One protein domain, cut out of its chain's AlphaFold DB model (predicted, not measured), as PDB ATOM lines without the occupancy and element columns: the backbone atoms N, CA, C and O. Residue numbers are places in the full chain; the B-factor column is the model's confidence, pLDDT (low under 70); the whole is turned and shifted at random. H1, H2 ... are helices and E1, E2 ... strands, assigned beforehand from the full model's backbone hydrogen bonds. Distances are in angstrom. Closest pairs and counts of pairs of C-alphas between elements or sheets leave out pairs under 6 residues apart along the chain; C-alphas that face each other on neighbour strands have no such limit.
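Overview. This is residues 3 to 142 of the 143 residues of an uncharacterized protein of Dorea formicigenerans 4_6_53AFAA (UniProt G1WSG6). One twisted sheet of five strands has helices along one side of it: H1 over edge strand E2, H3 side by side with H1, and H4 slanting past the other edge strand, E5. The other side is bare of named helices; H5 and the long link of residues 9 to 20 lie at opposite ends of the longest axis. The 140 printed residues hold five named helices and five named strands, in the order E1 H1 E2 E3 H2 H3 E4 E5 H4 H5, and the class is mixed, helices and strands. The sheet's order is E2 E1 E3 E4 E5, mixed. The whole is compact, with a radius of gyration of the C-alphas of 15.4 A and spans of 47 by 32 by 26 A.

Along the chain. Find C-alpha 3 at (53.001, 69.623, 21.369), where E1, residues 3 to 8, begins. H1, residues 21 to 34, runs 20.4 A from C-alpha 21 at (41.326, 80.927, 29.317). E2, residues 38 to 44, and E3, residues 54 to 60, are 18.6 A long each. Next come H2, residues 62 to 69, and H3, residues 72 to 86, 20.7 A. E4, residues 93 to 98, and E5, residues 104 to 107, lead to H4, residues 114 to 132, 26.9 A. H5, residues 137 to 140, ends at C-alpha 140, (74.578, 67.844, 26.386).

Arrangement. Look first at parallel E2 and E1: N 5 and O 40 are 2.8 A apart, within hydrogen-bond range. E1 and E3 are antiparallel, with N 6 and O 56 at 2.7 A; E3 and E4 are parallel, with N 97 and O 57 at 2.7 A. E4 and E5 form a hairpin, with N 106 and O 96 at 2.7 A. E1, H1, E2 and E3, H2 H3, E4 are strand-helix-strand units, two parallel neighbour strands joined through helices, both with right-handed crossovers. H1 is on the sheet over E2, running along the strands at 13 degrees on the local plane; their closest C-alphas are Thr 28 and Ala 39, 6.4 A. H1 and H3 touch, closest at the C-alphas of Phe 27 and Phe 85, 6.2 A, at a shallow tilt of 9 degrees, opposite ways. H3 only grazes the sheet with residues 78 to 86, and H4 only grazes it with residues 117 to 128. H3 and H4 are close but not clearly touching, with the closest C-alphas, Lys 76 and Gln 118, 7.7 A apart, at a steep tilt of 50 degrees. H2 and H5 are not on the sheet; H5 is close to H3 but not clearly touching, with the C-alphas of Ile 72 and Ile 139 closest at 5.6 A. Every O i to N i+4 pair is within range in H1, H2, H3 and H4; H5 is too short for one.

Size, cuts and confidence. The C-alphas farthest apart, Gly 14 and Lys 138, are 47.6 A apart. The printed part has no cut; the link E1 to H1 is long. Mean pLDDT of the printed part is 73.6, with 53 residues under 70, among them 61 to 73, 98 to 111 and 124 to 142.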
ATOM      1  N   ILE A   3      53.311  69.697  19.945       84.81
ATOM      2  CA  ILE A   3      53.001  69.623  21.369       84.81
ATOM      3  C   ILE A   3      51.485  69.647  21.490       84.81
ATOM      4  O   ILE A   3      50.837  70.625  21.114       84.81
ATOM      5  N   GLU A   4      50.908  68.571  22.001       89.56
ATOM      6  CA  GLU A   4      49.473  68.461  22.232       89.56
ATOM      7  C   GLU A   4      49.215  68.404  23.733       89.56
ATOM      8  O   GLU A   4      49.659  67.481  24.399       89.56
ATOM      9  N   ILE A   5      48.502  69.385  24.276       88.75
ATOM     10  CA  ILE A   5      47.970  69.326  25.636       88.75
ATOM     11  C   ILE A   5      46.532  68.837  25.534       88.75
ATOM     12  O   ILE A   5      45.659  69.566  25.066       88.75
ATOM     13  N   CYS A   6      46.290  67.614  25.969       89.38
ATOM     14  CA  CYS A   6      44.987  66.982  25.996       89.38
ATOM     15  C   CYS A   6      44.415  67.035  27.416       89.38
ATOM     16  O   CYS A   6      45.000  66.510  28.359       89.38
ATOM     17  N   ILE A   7      43.264  67.682  27.572       88.75
ATOM     18  CA  ILE A   7      42.584  67.869  28.853       88.75
ATOM     19  C   ILE A   7      41.334  67.000  28.850       88.75
ATOM     20  O   ILE A   7      40.449  67.180  28.000       88.75
ATOM     21  N   ASN A   8      41.251  66.069  29.802       87.19
ATOM     22  CA  ASN A   8      40.058  65.257  29.968       87.19
ATOM     23  C   ASN A   8      38.907  66.119  30.507       87.19
ATOM     24  O   ASN A   8      39.018  66.791  31.530       87.19
ATOM     25  N   THR A   9      37.782  66.106  29.799       82.12
ATOM     26  CA  THR A   9      36.568  66.855  30.168       82.12
ATOM     27  C   THR A   9      35.630  66.060  31.070       82.12
ATOM     28  O   THR A   9      34.637  66.593  31.567       82.12
ATOM     29  N   ASN A  10      35.925  64.779  31.293       77.38
ATOM     30  CA  ASN A  10      35.081  63.895  32.073       77.38
ATOM     31  C   ASN A  10      35.403  63.980  33.572       77.38
ATOM     32  O   ASN A  10      35.952  63.048  34.137       77.38
ATOM     33  N   ASN A  11      35.018  65.068  34.239       67.69
ATOM     34  CA  ASN A  11      35.262  65.275  35.673       67.69
ATOM     35  C   ASN A  11      34.235  64.558  36.585       67.69
ATOM     36  O   ASN A  11      33.649  65.152  37.493       67.69
ATOM     37  N   TYR A  12      33.965  63.269  36.351       74.00
ATOM     38  CA  TYR A  12      33.044  62.513  37.218       74.00
ATOM     39  C   TYR A  12      33.608  62.265  38.627       74.00
ATOM     40  O   TYR A  12      32.861  61.856  39.514       74.00
ATOM     41  N   SER A  13      34.908  62.497  38.847       74.19
ATOM     42  CA  SER A  13      35.537  62.415  40.172       74.19
ATOM     43  C   SER A  13      35.029  63.494  41.132       74.19
ATOM     44  O   SER A  13      35.184  63.344  42.343       74.19
ATOM     45  N   GLY A  14      34.405  64.559  40.614       75.38
ATOM     46  CA  GLY A  14      33.867  65.653  41.420       75.38
ATOM     47  C   GLY A  14      34.946  66.542  42.040       75.38
ATOM     48  O   GLY A  14      34.635  67.318  42.945       75.38
ATOM     49  N   LYS A  15      36.201  66.440  41.578       82.81
ATOM     50  CA  LYS A  15      37.265  67.372  41.964       82.81
ATOM     51  C   LYS A  15      36.949  68.764  41.417       82.81
ATOM     52  O   LYS A  15      36.405  68.903  40.325       82.81
ATOM     53  N   ASP A  16      37.293  69.802  42.169       86.19
ATOM     54  CA  ASP A  16      37.225  71.173  41.658       86.19
ATOM     55  C   ASP A  16      38.447  71.416  40.769       86.19
ATOM     56  O   ASP A  16      39.564  71.571  41.265       86.19
ATOM     57  N   VAL A  17      38.236  71.346  39.454       86.81
ATOM     58  CA  VAL A  17      39.291  71.468  38.446       86.81
ATOM     59  C   VAL A  17      39.114  72.763  37.662       86.81
ATOM     60  O   VAL A  17      38.016  73.072  37.194       86.81
ATOM     61  N   GLN A  18      40.185  73.546  37.518       88.69
ATOM     62  CA  GLN A  18      40.109  74.895  36.944       88.69
ATOM     63  C   GLN A  18      41.285  75.184  36.011       88.69
ATOM     64  O   GLN A  18      42.435  74.871  36.319       88.69
ATOM     65  N   ILE A  19      40.975  75.786  34.859       90.12
ATOM     66  CA  ILE A  19      41.950  76.299  33.889       90.12
ATOM     67  C   ILE A  19      41.417  77.630  33.368       90.12
ATOM     68  O   ILE A  19      40.325  77.682  32.796       90.12
ATOM     69  N   ASP A  20      42.192  78.697  33.528       93.94
ATOM     70  CA  ASP A  20      41.823  80.007  33.006       93.94
ATOM     71  C   ASP A  20      42.113  80.116  31.506       93.94
ATOM     72  O   ASP A  20      43.202  79.800  31.022       93.94
ATOM     73  N   LEU A  21      41.156  80.671  30.753       92.69
ATOM     74  CA  LEU A  21      41.326  80.927  29.317       92.69
ATOM     75  C   LEU A  21      42.564  81.793  29.036       92.69
ATOM     76  O   LEU A  21      43.269  81.575  28.051       92.69
ATOM     77  N   LYS A  22      42.848  82.759  29.917       95.69
ATOM     78  CA  LYS A  22      44.029  83.617  29.807       95.69
ATOM     79  C   LYS A  22      45.322  82.800  29.829       95.69
ATOM     80  O   LYS A  22      46.227  83.100  29.058       95.69
ATOM     81  N   ASP A  23      45.406  81.767  30.658       93.69
ATOM     82  CA  ASP A  23      46.614  80.951  30.764       93.69
ATOM     83  C   ASP A  23      46.821  80.054  29.543       93.69
ATOM     84  O   ASP A  23      47.956  79.892  29.096       93.69
ATOM     85  N   ILE A  24      45.738  79.568  28.927       93.31
ATOM     86  CA  ILE A  24      45.785  78.876  27.625       93.31
ATOM     87  C   ILE A  24      46.295  79.826  26.528       93.31
ATOM     88  O   ILE A  24      47.135  79.457  25.699       93.31
ATOM     89  N   MET A  25      45.810  81.071  26.517       94.06
ATOM     90  CA  MET A  25      46.247  82.088  25.556       94.06
ATOM     91  C   MET A  25      47.715  82.478  25.759       94.06
ATOM     92  O   MET A  25      48.461  82.581  24.787       94.06
ATOM     93  N   ASP A  26      48.147  82.664  27.007       94.25
ATOM     94  CA  ASP A  26      49.540  82.969  27.335       94.25
ATOM     95  C   ASP A  26      50.462  81.801  26.944       94.25
ATOM     96  O   ASP A  26      51.506  82.026  26.332       94.25
ATOM     97  N   PHE A  27      50.052  80.554  27.206       92.25
ATOM     98  CA  PHE A  27      50.779  79.353  26.783       92.25
ATOM     99  C   PHE A  27      50.971  79.301  25.261       92.25
ATOM    100  O   PHE A  27      52.104  79.234  24.776       92.25
ATOM    101  N   THR A  28      49.881  79.376  24.492       91.69
ATOM    102  CA  THR A  28      49.941  79.303  23.021       91.69
ATOM    103  C   THR A  28      50.725  80.471  22.421       91.69
ATOM    104  O   THR A  28      51.502  80.275  21.483       91.69
ATOM    105  N   ARG A  29      50.622  81.672  23.006       91.44
ATOM    106  CA  ARG A  29      51.449  82.829  22.636       91.44
ATOM    107  C   ARG A  29      52.935  82.582  22.893       91.44
ATOM    108  O   ARG A  29      53.749  82.881  22.021       91.44
ATOM    109  N   ASN A  30      53.297  82.056  24.062       90.12
ATOM    110  CA  ASN A  30      54.690  81.772  24.414       90.12
ATOM    111  C   ASN A  30      55.296  80.716  23.482       90.12
ATOM    112  O   ASN A  30      56.419  80.892  23.007       90.12
ATOM    113  N   MET A  31      54.527  79.676  23.150       87.19
ATOM    114  CA  MET A  31      54.925  78.661  22.170       87.19
ATOM    115  C   MET A  31      55.124  79.251  20.769       87.19
ATOM    116  O   MET A  31      56.138  78.980  20.128       87.19
ATOM    117  N   TYR A  32      54.215  80.123  20.323       84.62
ATOM    118  CA  TYR A  32      54.344  80.822  19.040       84.62
ATOM    119  C   TYR A  32      55.611  81.687  18.971       84.62
ATOM    120  O   TYR A  32      56.339  81.635  17.983       84.62
ATOM    121  N   VAL A  33      55.914  82.454  20.027       84.31
ATOM    122  CA  VAL A  33      57.111  83.319  20.083       84.31
ATOM    123  C   VAL A  33      58.405  82.512  19.956       84.31
ATOM    124  O   VAL A  33      59.378  83.008  19.390       84.31
ATOM    125  N   LYS A  34      58.426  81.266  20.440       77.88
ATOM    126  CA  LYS A  34      59.579  80.367  20.298       77.88
ATOM    127  C   LYS A  34      59.752  79.812  18.878       77.88
ATOM    128  O   LYS A  34      60.830  79.319  18.574       77.88
ATOM    129  N   GLY A  35      58.735  79.892  18.014       65.06
ATOM    130  CA  GLY A  35      58.829  79.695  16.557       65.06
ATOM    131  C   GLY A  35      59.132  78.276  16.049       65.06
ATOM    132  O   GLY A  35      59.050  78.040  14.847       65.06
ATOM    133  N   ASN A  36      59.448  77.329  16.935       71.19
ATOM    134  CA  ASN A  36      60.027  76.029  16.561       71.19
ATOM    135  C   ASN A  36      59.066  74.838  16.732       71.19
ATOM    136  O   ASN A  36      59.442  73.683  16.502       71.19
ATOM    137  N   CYS A  37      57.829  75.090  17.163       76.81
ATOM    138  CA  CYS A  37      56.845  74.045  17.422       76.81
ATOM    139  C   CYS A  37      55.423  74.482  17.068       76.81
ATOM    140  O   CYS A  37      55.082  75.662  17.131       76.81
ATOM    141  N   GLU A  38      54.599  73.501  16.716       85.25
ATOM    142  CA  GLU A  38      53.148  73.637  16.716       85.25
ATOM    143  C   GLU A  38      52.641  73.208  18.096       85.25
ATOM    144  O   GLU A  38      53.005  72.132  18.572       85.25
ATOM    145  N   ALA A  39      51.829  74.043  18.745       88.38
ATOM    146  CA  ALA A  39      51.263  73.757  20.057       88.38
ATOM    147  C   ALA A  39      49.736  73.848  20.008       88.38
ATOM    148  O   ALA A  39      49.184  74.849  19.548       88.38
ATOM    149  N   VAL A  40      49.059  72.815  20.504       91.06
ATOM    150  CA  VAL A  40      47.596  72.717  20.520       91.06
ATOM    151  C   VAL A  40      47.129  72.352  21.923       91.06
ATOM    152  O   VAL A  40      47.696  71.462  22.550       91.06
ATOM    153  N   VAL A  41      46.072  73.011  22.395       91.81
ATOM    154  CA  VAL A  41      45.350  72.639  23.620       91.81
ATOM    155  C   VAL A  41      43.983  72.089  23.220       91.81
ATOM    156  O   VAL A  41      43.233  72.757  22.506       91.81
ATOM    157  N   LYS A  42      43.672  70.862  23.639       92.88
ATOM    158  CA  LYS A  42      42.462  70.116  23.284       92.88
ATOM    159  C   LYS A  42      41.676  69.784  24.544       92.88
ATOM    160  O   LYS A  42      42.242  69.314  25.522       92.88
ATOM    161  N   PHE A  43      40.367  69.978  24.478       89.69
ATOM    162  CA  PHE A  43      39.422  69.493  25.477       89.69
ATOM    163  C   PHE A  43      38.683  68.307  24.870       89.69
ATOM    164  O   PHE A  43      38.000  68.467  23.857       89.69
ATOM    165  N   GLU A  44      38.842  67.122  25.450       89.31
ATOM    166  CA  GLU A  44      38.282  65.895  24.884       89.31
ATOM    167  C   GLU A  44      37.758  64.933  25.952       89.31
ATOM    168  O   GLU A  44      38.018  65.081  27.145       89.31
ATOM    169  N   CYS A  45      36.945  63.965  25.527       85.94
ATOM    170  CA  CYS A  45      36.503  62.865  26.376       85.94
ATOM    171  C   CYS A  45      37.471  61.698  26.174       85.94
ATOM    172  O   CYS A  45      37.447  61.049  25.125       85.94
ATOM    173  N   MET A  46      38.345  61.469  27.153       86.06
ATOM    174  CA  MET A  46      39.341  60.399  27.085       86.06
ATOM    175  C   MET A  46      38.737  59.032  27.460       86.06
ATOM    176  O   MET A  46      37.689  58.973  28.114       86.06
ATOM    177  N   PRO A  47      39.374  57.909  27.065       83.94
ATOM    178  CA  PRO A  47      38.913  56.572  27.431       83.94
ATOM    179  C   PRO A  47      38.812  56.373  28.948       83.94
ATOM    180  O   PRO A  47      39.605  56.915  29.707       83.94
ATOM    181  N   ALA A  48      37.907  55.493  29.386       81.69
ATOM    182  CA  ALA A  48      37.674  55.199  30.807       81.69
ATOM    183  C   ALA A  48      38.892  54.628  31.567       81.69
ATOM    184  O   ALA A  48      38.862  54.540  32.789       81.69
ATOM    185  N   ALA A  49      39.942  54.210  30.854       81.12
ATOM    186  CA  ALA A  49      41.204  53.770  31.448       81.12
ATOM    187  C   ALA A  49      42.102  54.939  31.900       81.12
ATOM    188  O   ALA A  49      43.118  54.702  32.546       81.12
ATOM    189  N   VAL A  50      41.746  56.176  31.547       78.19
ATOM    190  CA  VAL A  50      42.484  57.400  31.870       78.19
ATOM    191  C   VAL A  50      41.784  58.125  33.015       78.19
ATOM    192  O   VAL A  50      40.551  58.157  33.064       78.19
ATOM    193  N   TYR A  51      42.553  58.720  33.931       78.38
ATOM    194  CA  TYR A  51      41.973  59.462  35.047       78.38
ATOM    195  C   TYR A  51      41.063  60.610  34.552       78.38
ATOM    196  O   TYR A  51      41.397  61.298  33.581       78.38
ATOM    197  N   PRO A  52      39.898  60.812  35.196       78.94
ATOM    198  CA  PRO A  52      38.895  61.802  34.787       78.94
ATOM    199  C   PRO A  52      39.407  63.244  34.754       78.94
ATOM    200  O   PRO A  52      38.944  64.065  33.968       78.94
ATOM    201  N   ASP A  53      40.372  63.532  35.611       80.12
ATOM    202  CA  ASP A  53      40.974  64.830  35.874       80.12
ATOM    203  C   ASP A  53      42.428  64.893  35.389       80.12
ATOM    204  O   ASP A  53      43.225  65.665  35.913       80.12
ATOM    205  N   LEU A  54      42.783  64.078  34.389       82.94
ATOM    206  CA  LEU A  54      44.112  64.082  33.790       82.94
ATOM    207  C   LEU A  54      44.271  65.194  32.744       82.94
ATOM    208  O   LEU A  54      43.458  65.333  31.824       82.94
ATOM    209  N   ILE A  55      45.389  65.911  32.831       85.38
ATOM    210  CA  ILE A  55      45.993  66.629  31.712       85.38
ATOM    211  C   ILE A  55      47.148  65.788  31.190       85.38
ATOM    212  O   ILE A  55      48.117  65.550  31.910       85.38
ATOM    213  N   GLN A  56      47.057  65.380  29.931       84.69
ATOM    214  CA  GLN A  56      48.103  64.648  29.236       84.69
ATOM    215  C   GLN A  56      48.790  65.566  28.225       84.69
ATOM    216  O   GLN A  56      48.143  66.112  27.335       84.69
ATOM    217  N   VAL A  57      50.103  65.742  28.333       83.81
ATOM    218  CA  VAL A  57      50.894  66.492  27.350       83.81
ATOM    219  C   VAL A  57      51.652  65.517  26.470       83.81
ATOM    220  O   VAL A  57      52.489  64.784  26.971       83.81
ATOM    221  N   VAL A  58      51.397  65.526  25.167       80.69
ATOM    222  CA  VAL A  58      52.008  64.624  24.192       80.69
ATOM    223  C   VAL A  58      52.966  65.400  23.295       80.69
ATOM    224  O   VAL A  58      52.555  66.291  22.547       80.69
ATOM    225  N   LEU A  59      54.251  65.052  23.345       78.75
ATOM    226  CA  LEU A  59      55.271  65.615  22.458       78.75
ATOM    227  C   LEU A  59      55.524  64.646  21.301       78.75
ATOM    228  O   LEU A  59      56.120  63.591  21.496       78.75
ATOM    229  N   LYS A  60      55.085  65.017  20.094       74.94
ATOM    230  CA  LYS A  60      55.163  64.198  18.873       74.94
ATOM    231  C   LYS A  60      56.228  64.695  17.904       74.94
ATOM    232  O   LYS A  60      56.588  65.880  17.869       74.94
ATOM    233  N   ASN A  61      56.644  63.790  17.015       67.31
ATOM    234  CA  ASN A  61      57.614  64.053  15.947       67.31
ATOM    235  C   ASN A  61      58.948  64.582  16.494       67.31
ATOM    236  O   ASN A  61      59.561  65.480  15.905       67.31
ATOM    237  N   MET A  62      59.383  64.042  17.638       64.62
ATOM    238  CA  MET A  62      60.622  64.466  18.282       64.62
ATOM    239  C   MET A  62      61.854  64.120  17.445       64.62
ATOM    240  O   MET A  62      62.757  64.933  17.399       64.62
ATOM    241  N   ASP A  63      61.889  63.012  16.700       53.66
ATOM    242  CA  ASP A  63      63.054  62.643  15.873       53.66
ATOM    243  C   ASP A  63      63.380  63.647  14.758       53.66
ATOM    244  O   ASP A  63      64.540  64.014  14.558       53.66
ATOM    245  N   HIS A  64      62.354  64.116  14.042       51.12
ATOM    246  CA  HIS A  64      62.496  65.188  13.054       51.12
ATOM    247  C   HIS A  64      62.646  66.555  13.727       51.12
ATOM    248  O   HIS A  64      63.337  67.425  13.209       51.12
ATOM    249  N   GLY A  65      62.026  66.737  14.897       47.12
ATOM    250  CA  GLY A  65      62.172  67.921  15.732       47.12
ATOM    251  C   GLY A  65      63.608  68.117  16.202       47.12
ATOM    252  O   GLY A  65      64.197  69.124  15.863       47.12
ATOM    253  N   LEU A  66      64.199  67.160  16.911       50.03
ATOM    254  CA  LEU A  66      65.551  67.183  17.478       50.03
ATOM    255  C   LEU A  66      66.636  67.396  16.414       50.03
ATOM    256  O   LEU A  66      67.567  68.161  16.653       50.03
ATOM    257  N   GLN A  67      66.493  66.804  15.221       45.91
ATOM    258  CA  GLN A  67      67.404  67.060  14.093       45.91
ATOM    259  C   GLN A  67      67.355  68.512  13.585       45.91
ATOM    260  O   GLN A  67      68.357  69.007  13.077       45.91
ATOM    261  N   ILE A  68      66.208  69.187  13.711       42.91
ATOM    262  CA  ILE A  68      66.006  70.592  13.314       42.91
ATOM    263  C   ILE A  68      66.283  71.550  14.488       42.91
ATOM    264  O   ILE A  68      66.722  72.676  14.282       42.91
ATOM    265  N   ILE A  69      66.023  71.104  15.718       48.41
ATOM    266  CA  ILE A  69      66.010  71.901  16.950       48.41
ATOM    267  C   ILE A  69      67.411  72.064  17.545       48.41
ATOM    268  O   ILE A  69      67.622  72.999  18.311       48.41
ATOM    269  N   GLY A  70      68.369  71.216  17.166       48.47
ATOM    270  CA  GLY A  70      69.802  71.421  17.402       48.47
ATOM    271  C   GLY A  70      70.280  71.364  18.859       48.47
ATOM    272  O   GLY A  70      71.427  70.996  19.067       48.47
ATOM    273  N   ASP A  71      69.443  71.656  19.859       56.97
ATOM    274  CA  ASP A  71      69.880  71.868  21.242       56.97
ATOM    275  C   ASP A  71      68.857  71.386  22.289       56.97
ATOM    276  O   ASP A  71      67.671  71.728  22.256       56.97
ATOM    277  N   ILE A  72      69.364  70.681  23.307       58.91
ATOM    278  CA  ILE A  72      68.684  70.307  24.564       58.91
ATOM    279  C   ILE A  72      68.089  71.534  25.245       58.91
ATOM    280  O   ILE A  72      67.038  71.450  25.880       58.91
ATOM    281  N   LEU A  73      68.755  72.680  25.096       63.31
ATOM    282  CA  LEU A  73      68.319  73.955  25.647       63.31
ATOM    283  C   LEU A  73      66.919  74.323  25.147       63.31
ATOM    284  O   LEU A  73      66.081  74.724  25.948       63.31
ATOM    285  N   THR A  74      66.620  74.089  23.869       71.31
ATOM    286  CA  THR A  74      65.299  74.380  23.301       71.31
ATOM    287  C   THR A  74      64.225  73.452  23.867       71.31
ATOM    288  O   THR A  74      63.147  73.914  24.238       71.31
ATOM    289  N   LEU A  75      64.509  72.151  23.996       73.69
ATOM    290  CA  LEU A  75      63.571  71.206  24.614       73.69
ATOM    291  C   LEU A  75      63.317  71.564  26.086       73.69
ATOM    292  O   LEU A  75      62.171  71.579  26.534       73.69
ATOM    293  N   LYS A  76      64.374  71.929  26.819       72.75
ATOM    294  CA  LYS A  76      64.290  72.399  28.205       72.75
ATOM    295  C   LYS A  76      63.424  73.650  28.326       72.75
ATOM    296  O   LYS A  76      62.591  73.725  29.224       72.75
ATOM    297  N   GLU A  77      63.598  74.630  27.444       77.69
ATOM    298  CA  GLU A  77      62.778  75.845  27.435       77.69
ATOM    299  C   GLU A  77      61.303  75.555  27.142       77.69
ATOM    300  O   GLU A  77      60.427  76.118  27.794       77.69
ATOM    301  N   LEU A  78      61.015  74.658  26.200       82.00
ATOM    302  CA  LEU A  78      59.641  74.292  25.859       82.00
ATOM    303  C   LEU A  78      58.961  73.533  26.996       82.00
ATOM    304  O   LEU A  78      57.818  73.834  27.336       82.00
ATOM    305  N   LEU A  79      59.679  72.615  27.643       79.00
ATOM    306  CA  LEU A  79      59.179  71.923  28.828       79.00
ATOM    307  C   LEU A  79      58.953  72.888  29.993       79.00
ATOM    308  O   LEU A  79      57.944  72.765  30.676       79.00
ATOM    309  N   LYS A  80      59.797  73.910  30.178       80.31
ATOM    310  CA  LYS A  80      59.524  74.973  31.161       80.31
ATOM    311  C   LYS A  80      58.213  75.704  30.880       80.31
ATOM    312  O   LYS A  80      57.423  75.875  31.800       80.31
ATOM    313  N   ILE A  81      57.949  76.079  29.627       87.31
ATOM    314  CA  ILE A  81      56.689  76.740  29.243       87.31
ATOM    315  C   ILE A  81      55.486  75.825  29.511       87.31
ATOM    316  O   ILE A  81      54.474  76.282  30.043       87.31
ATOM    317  N   ILE A  82      55.597  74.534  29.175       86.31
ATOM    318  CA  ILE A  82      54.562  73.530  29.467       86.31
ATOM    319  C   ILE A  82      54.296  73.470  30.972       86.31
ATOM    320  O   ILE A  82      53.150  73.531  31.398       86.31
ATOM    321  N   LEU A  83      55.341  73.406  31.788       81.19
ATOM    322  CA  LEU A  83      55.211  73.298  33.239       81.19
ATOM    323  C   LEU A  83      54.644  74.544  33.890       81.19
ATOM    324  O   LEU A  83      53.822  74.439  34.795       81.19
ATOM    325  N   GLU A  84      55.068  75.722  33.443       86.06
ATOM    326  CA  GLU A  84      54.495  76.984  33.904       86.06
ATOM    327  C   GLU A  84      52.999  77.060  33.604       86.06
ATOM    328  O   GLU A  84      52.251  77.610  34.406       86.06
ATOM    329  N   PHE A  85      52.552  76.492  32.483       89.00
ATOM    330  CA  PHE A  85      51.131  76.355  32.187       89.00
ATOM    331  C   PHE A  85      50.453  75.312  33.091       89.00
ATOM    332  O   PHE A  85      49.427  75.608  33.702       89.00
ATOM    333  N   LEU A  86      51.041  74.122  33.243       85.62
ATOM    334  CA  LEU A  86      50.484  73.051  34.073       85.62
ATOM    335  C   LEU A  86      50.324  73.470  35.541       85.62
ATOM    336  O   LEU A  86      49.285  73.190  36.128       85.62
ATOM    337  N   LYS A  87      51.274  74.225  36.110       84.12
ATOM    338  CA  LYS A  87      51.196  74.771  37.482       84.12
ATOM    339  C   LYS A  87      49.991  75.686  37.718       84.12
ATOM    340  O   LYS A  87      49.609  75.911  38.861       84.12
ATOM    341  N   LYS A  88      49.405  76.236  36.654       88.19
ATOM    342  CA  LYS A  88      48.203  77.077  36.724       88.19
ATOM    343  C   LYS A  88      46.908  76.282  36.551       88.19
ATOM    344  O   LYS A  88      45.831  76.827  36.753       88.19
ATOM    345  N   CYS A  89      47.004  75.002  36.193       86.94
ATOM    346  CA  CYS A  89      45.866  74.097  36.099       86.94
ATOM    347  C   CYS A  89      45.589  73.483  37.480       86.94
ATOM    348  O   CYS A  89      46.301  72.585  37.941       86.94
ATOM    349  N   ILE A  90      44.552  73.982  38.148       86.81
ATOM    350  CA  ILE A  90      44.228  73.636  39.536       86.81
ATOM    351  C   ILE A  90      43.406  72.349  39.570       86.81
ATOM    352  O   ILE A  90      42.484  72.185  38.776       86.81
ATOM    353  N   GLY A  91      43.731  71.447  40.500       83.62
ATOM    354  CA  GLY A  91      42.937  70.248  40.798       83.62
ATOM    355  C   GLY A  91      43.126  69.064  39.844       83.62
ATOM    356  O   GLY A  91      42.631  67.983  40.150       83.62
ATOM    357  N   TYR A  92      43.847  69.249  38.733       83.19
ATOM    358  CA  TYR A  92      44.146  68.194  37.760       83.19
ATOM    359  C   TYR A  92      45.348  67.337  38.168       83.19
ATOM    360  O   TYR A  92      46.378  67.879  38.594       83.19
ATOM    361  N   GLU A  93      45.253  66.033  37.906       83.44
ATOM    362  CA  GLU A  93      46.424  65.171  37.725       83.44
ATOM    363  C   GLU A  93      47.122  65.531  36.408       83.44
ATOM    364  O   GLU A  93      46.482  65.908  35.423       83.44
ATOM    365  N   LYS A  94      48.451  65.445  36.374       80.00
ATOM    366  CA  LYS A  94      49.264  65.958  35.264       80.00
ATOM    367  C   LYS A  94      50.267  64.899  34.825       80.00
ATOM    368  O   LYS A  94      51.057  64.394  35.617       80.00
ATOM    369  N   GLU A  95      50.253  64.582  33.541       75.50
ATOM    370  CA  GLU A  95      51.140  63.598  32.932       75.50
ATOM    371  C   GLU A  95      51.734  64.182  31.652       75.50
ATOM    372  O   GLU A  95      51.026  64.743  30.813       75.50
ATOM    373  N   VAL A  96      53.050  64.062  31.483       72.69
ATOM    374  CA  VAL A  96      53.739  64.451  30.253       72.69
ATOM    375  C   VAL A  96      54.259  63.191  29.580       72.69
ATOM    376  O   VAL A  96      55.177  62.540  30.061       72.69
ATOM    377  N   VAL A  97      53.681  62.848  28.442       70.88
ATOM    378  CA  VAL A  97      54.055  61.699  27.623       70.88
ATOM    379  C   VAL A  97      54.939  62.171  26.475       70.88
ATOM    380  O   VAL A  97      54.570  63.055  25.693       70.88
ATOM    381  N   LEU A  98      56.118  61.569  26.341       65.81
ATOM    382  CA  LEU A  98      56.942  61.762  25.154       65.81
ATOM    383  C   LEU A  98      56.602  60.656  24.159       65.81
ATOM    384  O   LEU A  98      56.865  59.478  24.387       65.81
ATOM    385  N   ASP A  99      55.984  61.048  23.049       62.59
ATOM    386  CA  ASP A  99      55.595  60.127  21.988       62.59
ATOM    387  C   ASP A  99      56.757  59.988  20.996       62.59
ATOM    388  O   ASP A  99      56.834  60.661  19.962       62.59
ATOM    389  N   ASP A 100      57.717  59.143  21.372       52.12
ATOM    390  CA  ASP A 100      58.852  58.716  20.546       52.12
ATOM    391  C   ASP A 100      58.663  57.306  19.947       52.12
ATOM    392  O   ASP A 100      59.619  56.687  19.482       52.12
ATOM    393  N   ASN A 101      57.422  56.802  19.916       48.97
ATOM    394  CA  ASN A 101      57.047  55.408  19.635       48.97
ATOM    395  C   ASN A 101      57.406  54.369  20.724       48.97
ATOM    396  O   ASN A 101      57.069  53.200  20.533       48.97
ATOM    397  N   ASN A 102      58.023  54.741  21.855       49.94
ATOM    398  CA  ASN A 102      58.274  53.828  22.986       49.94
ATOM    399  C   ASN A 102      57.395  54.085  24.217       49.94
ATOM    400  O   ASN A 102      57.392  53.258  25.126       49.94
ATOM    401  N   GLY A 103      56.623  55.176  24.236       53.84
ATOM    402  CA  GLY A 103      55.666  55.457  25.309       53.84
ATOM    403  C   GLY A 103      56.330  55.815  26.638       53.84
ATOM    404  O   GLY A 103      55.819  55.430  27.688       53.84
ATOM    405  N   ASP A 104      57.463  56.523  26.605       58.06
ATOM    406  CA  ASP A 104      58.106  56.997  27.827       58.06
ATOM    407  C   ASP A 104      57.232  58.088  28.481       58.06
ATOM    408  O   ASP A 104      56.934  59.138  27.900       58.06
ATOM    409  N   ILE A 105      56.806  57.816  29.715       61.59
ATOM    410  CA  ILE A 105      55.933  58.684  30.508       61.59
ATOM    411  C   ILE A 105      56.779  59.435  31.533       61.59
ATOM    412  O   ILE A 105      57.460  58.833  32.365       61.59
ATOM    413  N   VAL A 106      56.697  60.762  31.505       64.94
ATOM    414  CA  VAL A 106      57.171  61.632  32.578       64.94
ATOM    415  C   VAL A 106      55.983  62.053  33.412       64.94
ATOM    416  O   VAL A 106      55.193  62.922  33.043       64.94
ATOM    417  N   GLU A 107      55.886  61.472  34.594       64.81
ATOM    418  CA  GLU A 107      54.962  61.975  35.594       64.81
ATOM    419  C   GLU A 107      55.495  63.305  36.135       64.81
ATOM    420  O   GLU A 107      56.648  63.392  36.586       64.81
ATOM    421  N   ILE A 108      54.679  64.353  36.060       64.12
ATOM    422  CA  ILE A 108      55.024  65.674  36.575       64.12
ATOM    423  C   ILE A 108      53.880  66.137  37.457       64.12
ATOM    424  O   ILE A 108      52.793  66.425  36.977       64.12
ATOM    425  N   THR A 109      54.162  66.259  38.744       66.69
ATOM    426  CA  THR A 109      53.226  66.771  39.742       66.69
ATOM    427  C   THR A 109      53.504  68.244  40.041       66.69
ATOM    428  O   THR A 109      54.566  68.774  39.699       66.69
ATOM    429  N   ASP A 110      52.583  68.903  40.746       59.12
ATOM    430  CA  ASP A 110      52.734  70.305  41.180       59.12
ATOM    431  C   ASP A 110      53.940  70.537  42.106       59.12
ATOM    432  O   ASP A 110      54.418  71.663  42.247       59.12
ATOM    433  N   GLU A 111      54.464  69.465  42.699       68.69
ATOM    434  CA  GLU A 111      55.624  69.473  43.592       68.69
ATOM    435  C   GLU A 111      56.957  69.302  42.846       68.69
ATOM    436  O   GLU A 111      58.015  69.482  43.442       68.69
ATOM    437  N   THR A 112      56.924  68.984  41.546       70.19
ATOM    438  CA  THR A 112      58.142  68.712  40.769       70.19
ATOM    439  C   THR A 112      58.997  69.977  40.639       70.19
ATOM    440  O   THR A 112      58.587  70.992  40.060       70.19
ATOM    441  N   THR A 113      60.219  69.905  41.162       71.62
ATOM    442  CA  THR A 113      61.204  70.993  41.146       71.62
ATOM    443  C   THR A 113      61.912  71.125  39.791       71.62
ATOM    444  O   THR A 113      61.958  70.194  38.985       71.62
ATOM    445  N   ASP A 114      62.526  72.286  39.541       65.56
ATOM    446  CA  ASP A 114      63.331  72.541  38.334       65.56
ATOM    447  C   ASP A 114      64.523  71.573  38.188       65.56
ATOM    448  O   ASP A 114      64.955  71.287  37.068       65.56
ATOM    449  N   GLU A 115      65.069  71.086  39.307       71.38
ATOM    450  CA  GLU A 115      66.175  70.122  39.346       71.38
ATOM    451  C   GLU A 115      65.696  68.709  39.001       71.38
ATOM    452  O   GLU A 115      66.286  68.053  38.140       71.38
ATOM    453  N   GLU A 116      64.584  68.266  39.594       71.88
ATOM    454  CA  GLU A 116      63.958  66.976  39.275       71.88
ATOM    455  C   GLU A 116      63.522  66.911  37.815       71.88
ATOM    456  O   GLU A 116      63.728  65.897  37.149       71.88
ATOM    457  N   LEU A 117      62.981  68.011  37.290       70.38
ATOM    458  CA  LEU A 117      62.649  68.125  35.880       70.38
ATOM    459  C   LEU A 117      63.881  67.928  34.993       70.38
ATOM    460  O   LEU A 117      63.834  67.157  34.037       70.38
ATOM    461  N   GLN A 118      64.980  68.632  35.283       65.94
ATOM    462  CA  GLN A 118      66.213  68.500  34.502       65.94
ATOM    463  C   GLN A 118      66.760  67.074  34.555       65.94
ATOM    464  O   GLN A 118      67.165  66.548  33.520       65.94
ATOM    465  N   GLY A 119      66.719  66.439  35.730       68.56
ATOM    466  CA  GLY A 119      67.099  65.039  35.899       68.56
ATOM    467  C   GLY A 119      66.238  64.094  35.058       68.56
ATOM    468  O   GLY A 119      66.782  63.249  34.347       68.56
ATOM    469  N   LYS A 120      64.911  64.278  35.074       73.12
ATOM    470  CA  LYS A 120      63.963  63.492  34.269       73.12
ATOM    471  C   LYS A 120      64.225  63.662  32.768       73.12
ATOM    472  O   LYS A 120      64.370  62.666  32.073       73.12
ATOM    473  N   ILE A 121      64.388  64.896  32.282       68.81
ATOM    474  CA  ILE A 121      64.694  65.181  30.865       68.81
ATOM    475  C   ILE A 121      66.011  64.526  30.441       68.81
ATOM    476  O   ILE A 121      66.078  63.889  29.392       68.81
ATOM    477  N   LEU A 122      67.063  64.673  31.251       67.19
ATOM    478  CA  LEU A 122      68.376  64.114  30.940       67.19
ATOM    479  C   LEU A 122      68.327  62.583  30.876       67.19
ATOM    480  O   LEU A 122      68.867  62.000  29.939       67.19
ATOM    481  N   ALA A 123      67.654  61.937  31.833       70.56
ATOM    482  CA  ALA A 123      67.495  60.486  31.855       70.56
ATOM    483  C   ALA A 123      66.798  59.965  30.589       70.56
ATOM    484  O   ALA A 123      67.235  58.966  30.018       70.56
ATOM    485  N   MET A 124      65.765  60.666  30.118       68.56
ATOM    486  CA  MET A 124      65.054  60.298  28.893       68.56
ATOM    487  C   MET A 124      65.918  60.430  27.653       68.56
ATOM    488  O   MET A 124      65.948  59.526  26.824       68.56
ATOM    489  N   LEU A 125      66.643  61.540  27.528       64.56
ATOM    490  CA  LEU A 125      67.523  61.750  26.387       64.56
ATOM    491  C   LEU A 125      68.618  60.680  26.347       64.56
ATOM    492  O   LEU A 125      68.853  60.103  25.290       64.56
ATOM    493  N   ILE A 126      69.219  60.341  27.494       65.75
ATOM    494  CA  ILE A 126      70.210  59.255  27.602       65.75
ATOM    495  C   ILE A 126      69.617  57.907  27.163       65.75
ATOM    496  O   ILE A 126      70.257  57.155  26.427       65.75
ATOM    497  N   GLU A 127      68.394  57.582  27.586       65.06
ATOM    498  CA  GLU A 127      67.698  56.368  27.133       65.06
ATOM    499  C   GLU A 127      67.437  56.388  25.616       65.06
ATOM    500  O   GLU A 127      67.652  55.375  24.942       65.06
ATOM    501  N   GLN A 128      67.066  57.541  25.052       59.00
ATOM    502  CA  GLN A 128      66.896  57.712  23.608       59.00
ATOM    503  C   GLN A 128      68.210  57.555  22.831       59.00
ATOM    504  O   GLN A 128      68.220  56.880  21.799       59.00
ATOM    505  N   GLU A 129      69.326  58.106  23.313       61.38
ATOM    506  CA  GLU A 129      70.662  57.885  22.737       61.38
ATOM    507  C   GLU A 129      71.020  56.401  22.735       61.38
ATOM    508  O   GLU A 129      71.410  55.850  21.702       61.38
ATOM    509  N   ARG A 130      70.808  55.722  23.868       62.91
ATOM    510  CA  ARG A 130      71.093  54.290  24.014       62.91
ATOM    511  C   ARG A 130      70.292  53.438  23.029       62.91
ATOM    512  O   ARG A 130      70.820  52.457  22.509       62.91
ATOM    513  N   LYS A 131      69.029  53.797  22.781       60.78
ATOM    514  CA  LYS A 131      68.111  53.061  21.892       60.78
ATOM    515  C   LYS A 131      68.331  53.369  20.410       60.78
ATOM    516  O   LYS A 131      68.238  52.467  19.582       60.78
ATOM    517  N   THR A 132      68.607  54.624  20.062       57.72
ATOM    518  CA  THR A 132      68.714  55.074  18.661       57.72
ATOM    519  C   THR A 132      70.147  55.069  18.127       57.72
ATOM    520  O   THR A 132      70.343  55.174  16.916       57.72
ATOM    521  N   GLY A 133      71.152  54.962  19.006       55.25
ATOM    522  CA  GLY A 133      72.570  55.067  18.654       55.25
ATOM    523  C   GLY A 133      72.983  56.458  18.158       55.25
ATOM    524  O   GLY A 133      74.081  56.615  17.625       55.25
ATOM    525  N   LYS A 134      72.101  57.461  18.285       56.84
ATOM    526  CA  LYS A 134      72.390  58.856  17.954       56.84
ATOM    527  C   LYS A 134      73.161  59.481  19.109       56.84
ATOM    528  O   LYS A 134      72.634  59.558  20.209       56.84
ATOM    529  N   ASP A 135      74.368  59.953  18.819       54.09
ATOM    530  CA  ASP A 135      75.225  60.675  19.759       54.09
ATOM    531  C   ASP A 135      74.556  61.991  20.203       54.09
ATOM    532  O   ASP A 135      74.495  62.955  19.429       54.09
ATOM    533  N   ILE A 136      74.033  62.025  21.432       54.00
ATOM    534  CA  ILE A 136      73.471  63.241  22.038       54.00
ATOM    535  C   ILE A 136      74.516  63.992  22.863       54.00
ATOM    536  O   ILE A 136      74.189  65.041  23.416       54.00
ATOM    537  N   SER A 137      75.767  63.515  22.954       51.50
ATOM    538  CA  SER A 137      76.820  64.208  23.715       51.50
ATOM    539  C   SER A 137      77.036  65.636  23.205       51.50
ATOM    540  O   SER A 137      77.168  66.564  23.996       51.50
ATOM    541  N   LYS A 138      76.895  65.852  21.888       47.94
ATOM    542  CA  LYS A 138      76.908  67.183  21.250       47.94
ATOM    543  C   LYS A 138      75.754  68.097  21.655       47.94
ATOM    544  O   LYS A 138      75.824  69.296  21.423       47.94
ATOM    545  N   ILE A 139      74.696  67.519  22.209       49.75
ATOM    546  CA  ILE A 139      73.495  68.209  22.662       49.75
ATOM    547  C   ILE A 139      73.603  68.517  24.173       49.75
ATOM    548  O   ILE A 139      73.047  69.507  24.642       49.75
ATOM    549  N   ILE A 140      74.347  67.700  24.934       47.62
ATOM    550  CA  ILE A 140      74.578  67.844  26.386       47.62
ATOM    551  C   ILE A 140      75.699  68.859  26.702       47.62
ATOM    552  O   ILE A 140      75.657  69.498  27.752       47.62
ATOM    553  N   ASP A 141      76.676  69.045  25.808       41.34
ATOM    554  CA  ASP A 141      77.957  69.703  26.135       41.34
ATOM    555  C   ASP A 141      78.025  71.244  26.061       41.34
ATOM    556  O   ASP A 141      79.106  71.814  26.233       41.34
ATOM    557  N   ASN A 142      76.917  71.968  25.893       39.12
ATOM    558  CA  ASN A 142      76.955  73.435  25.989       39.12
ATOM    559  C   ASN A 142      76.767  73.904  27.443       39.12
ATOM    560  O   ASN A 142      75.666  74.260  27.869       39.12
TER     561      ASN A 142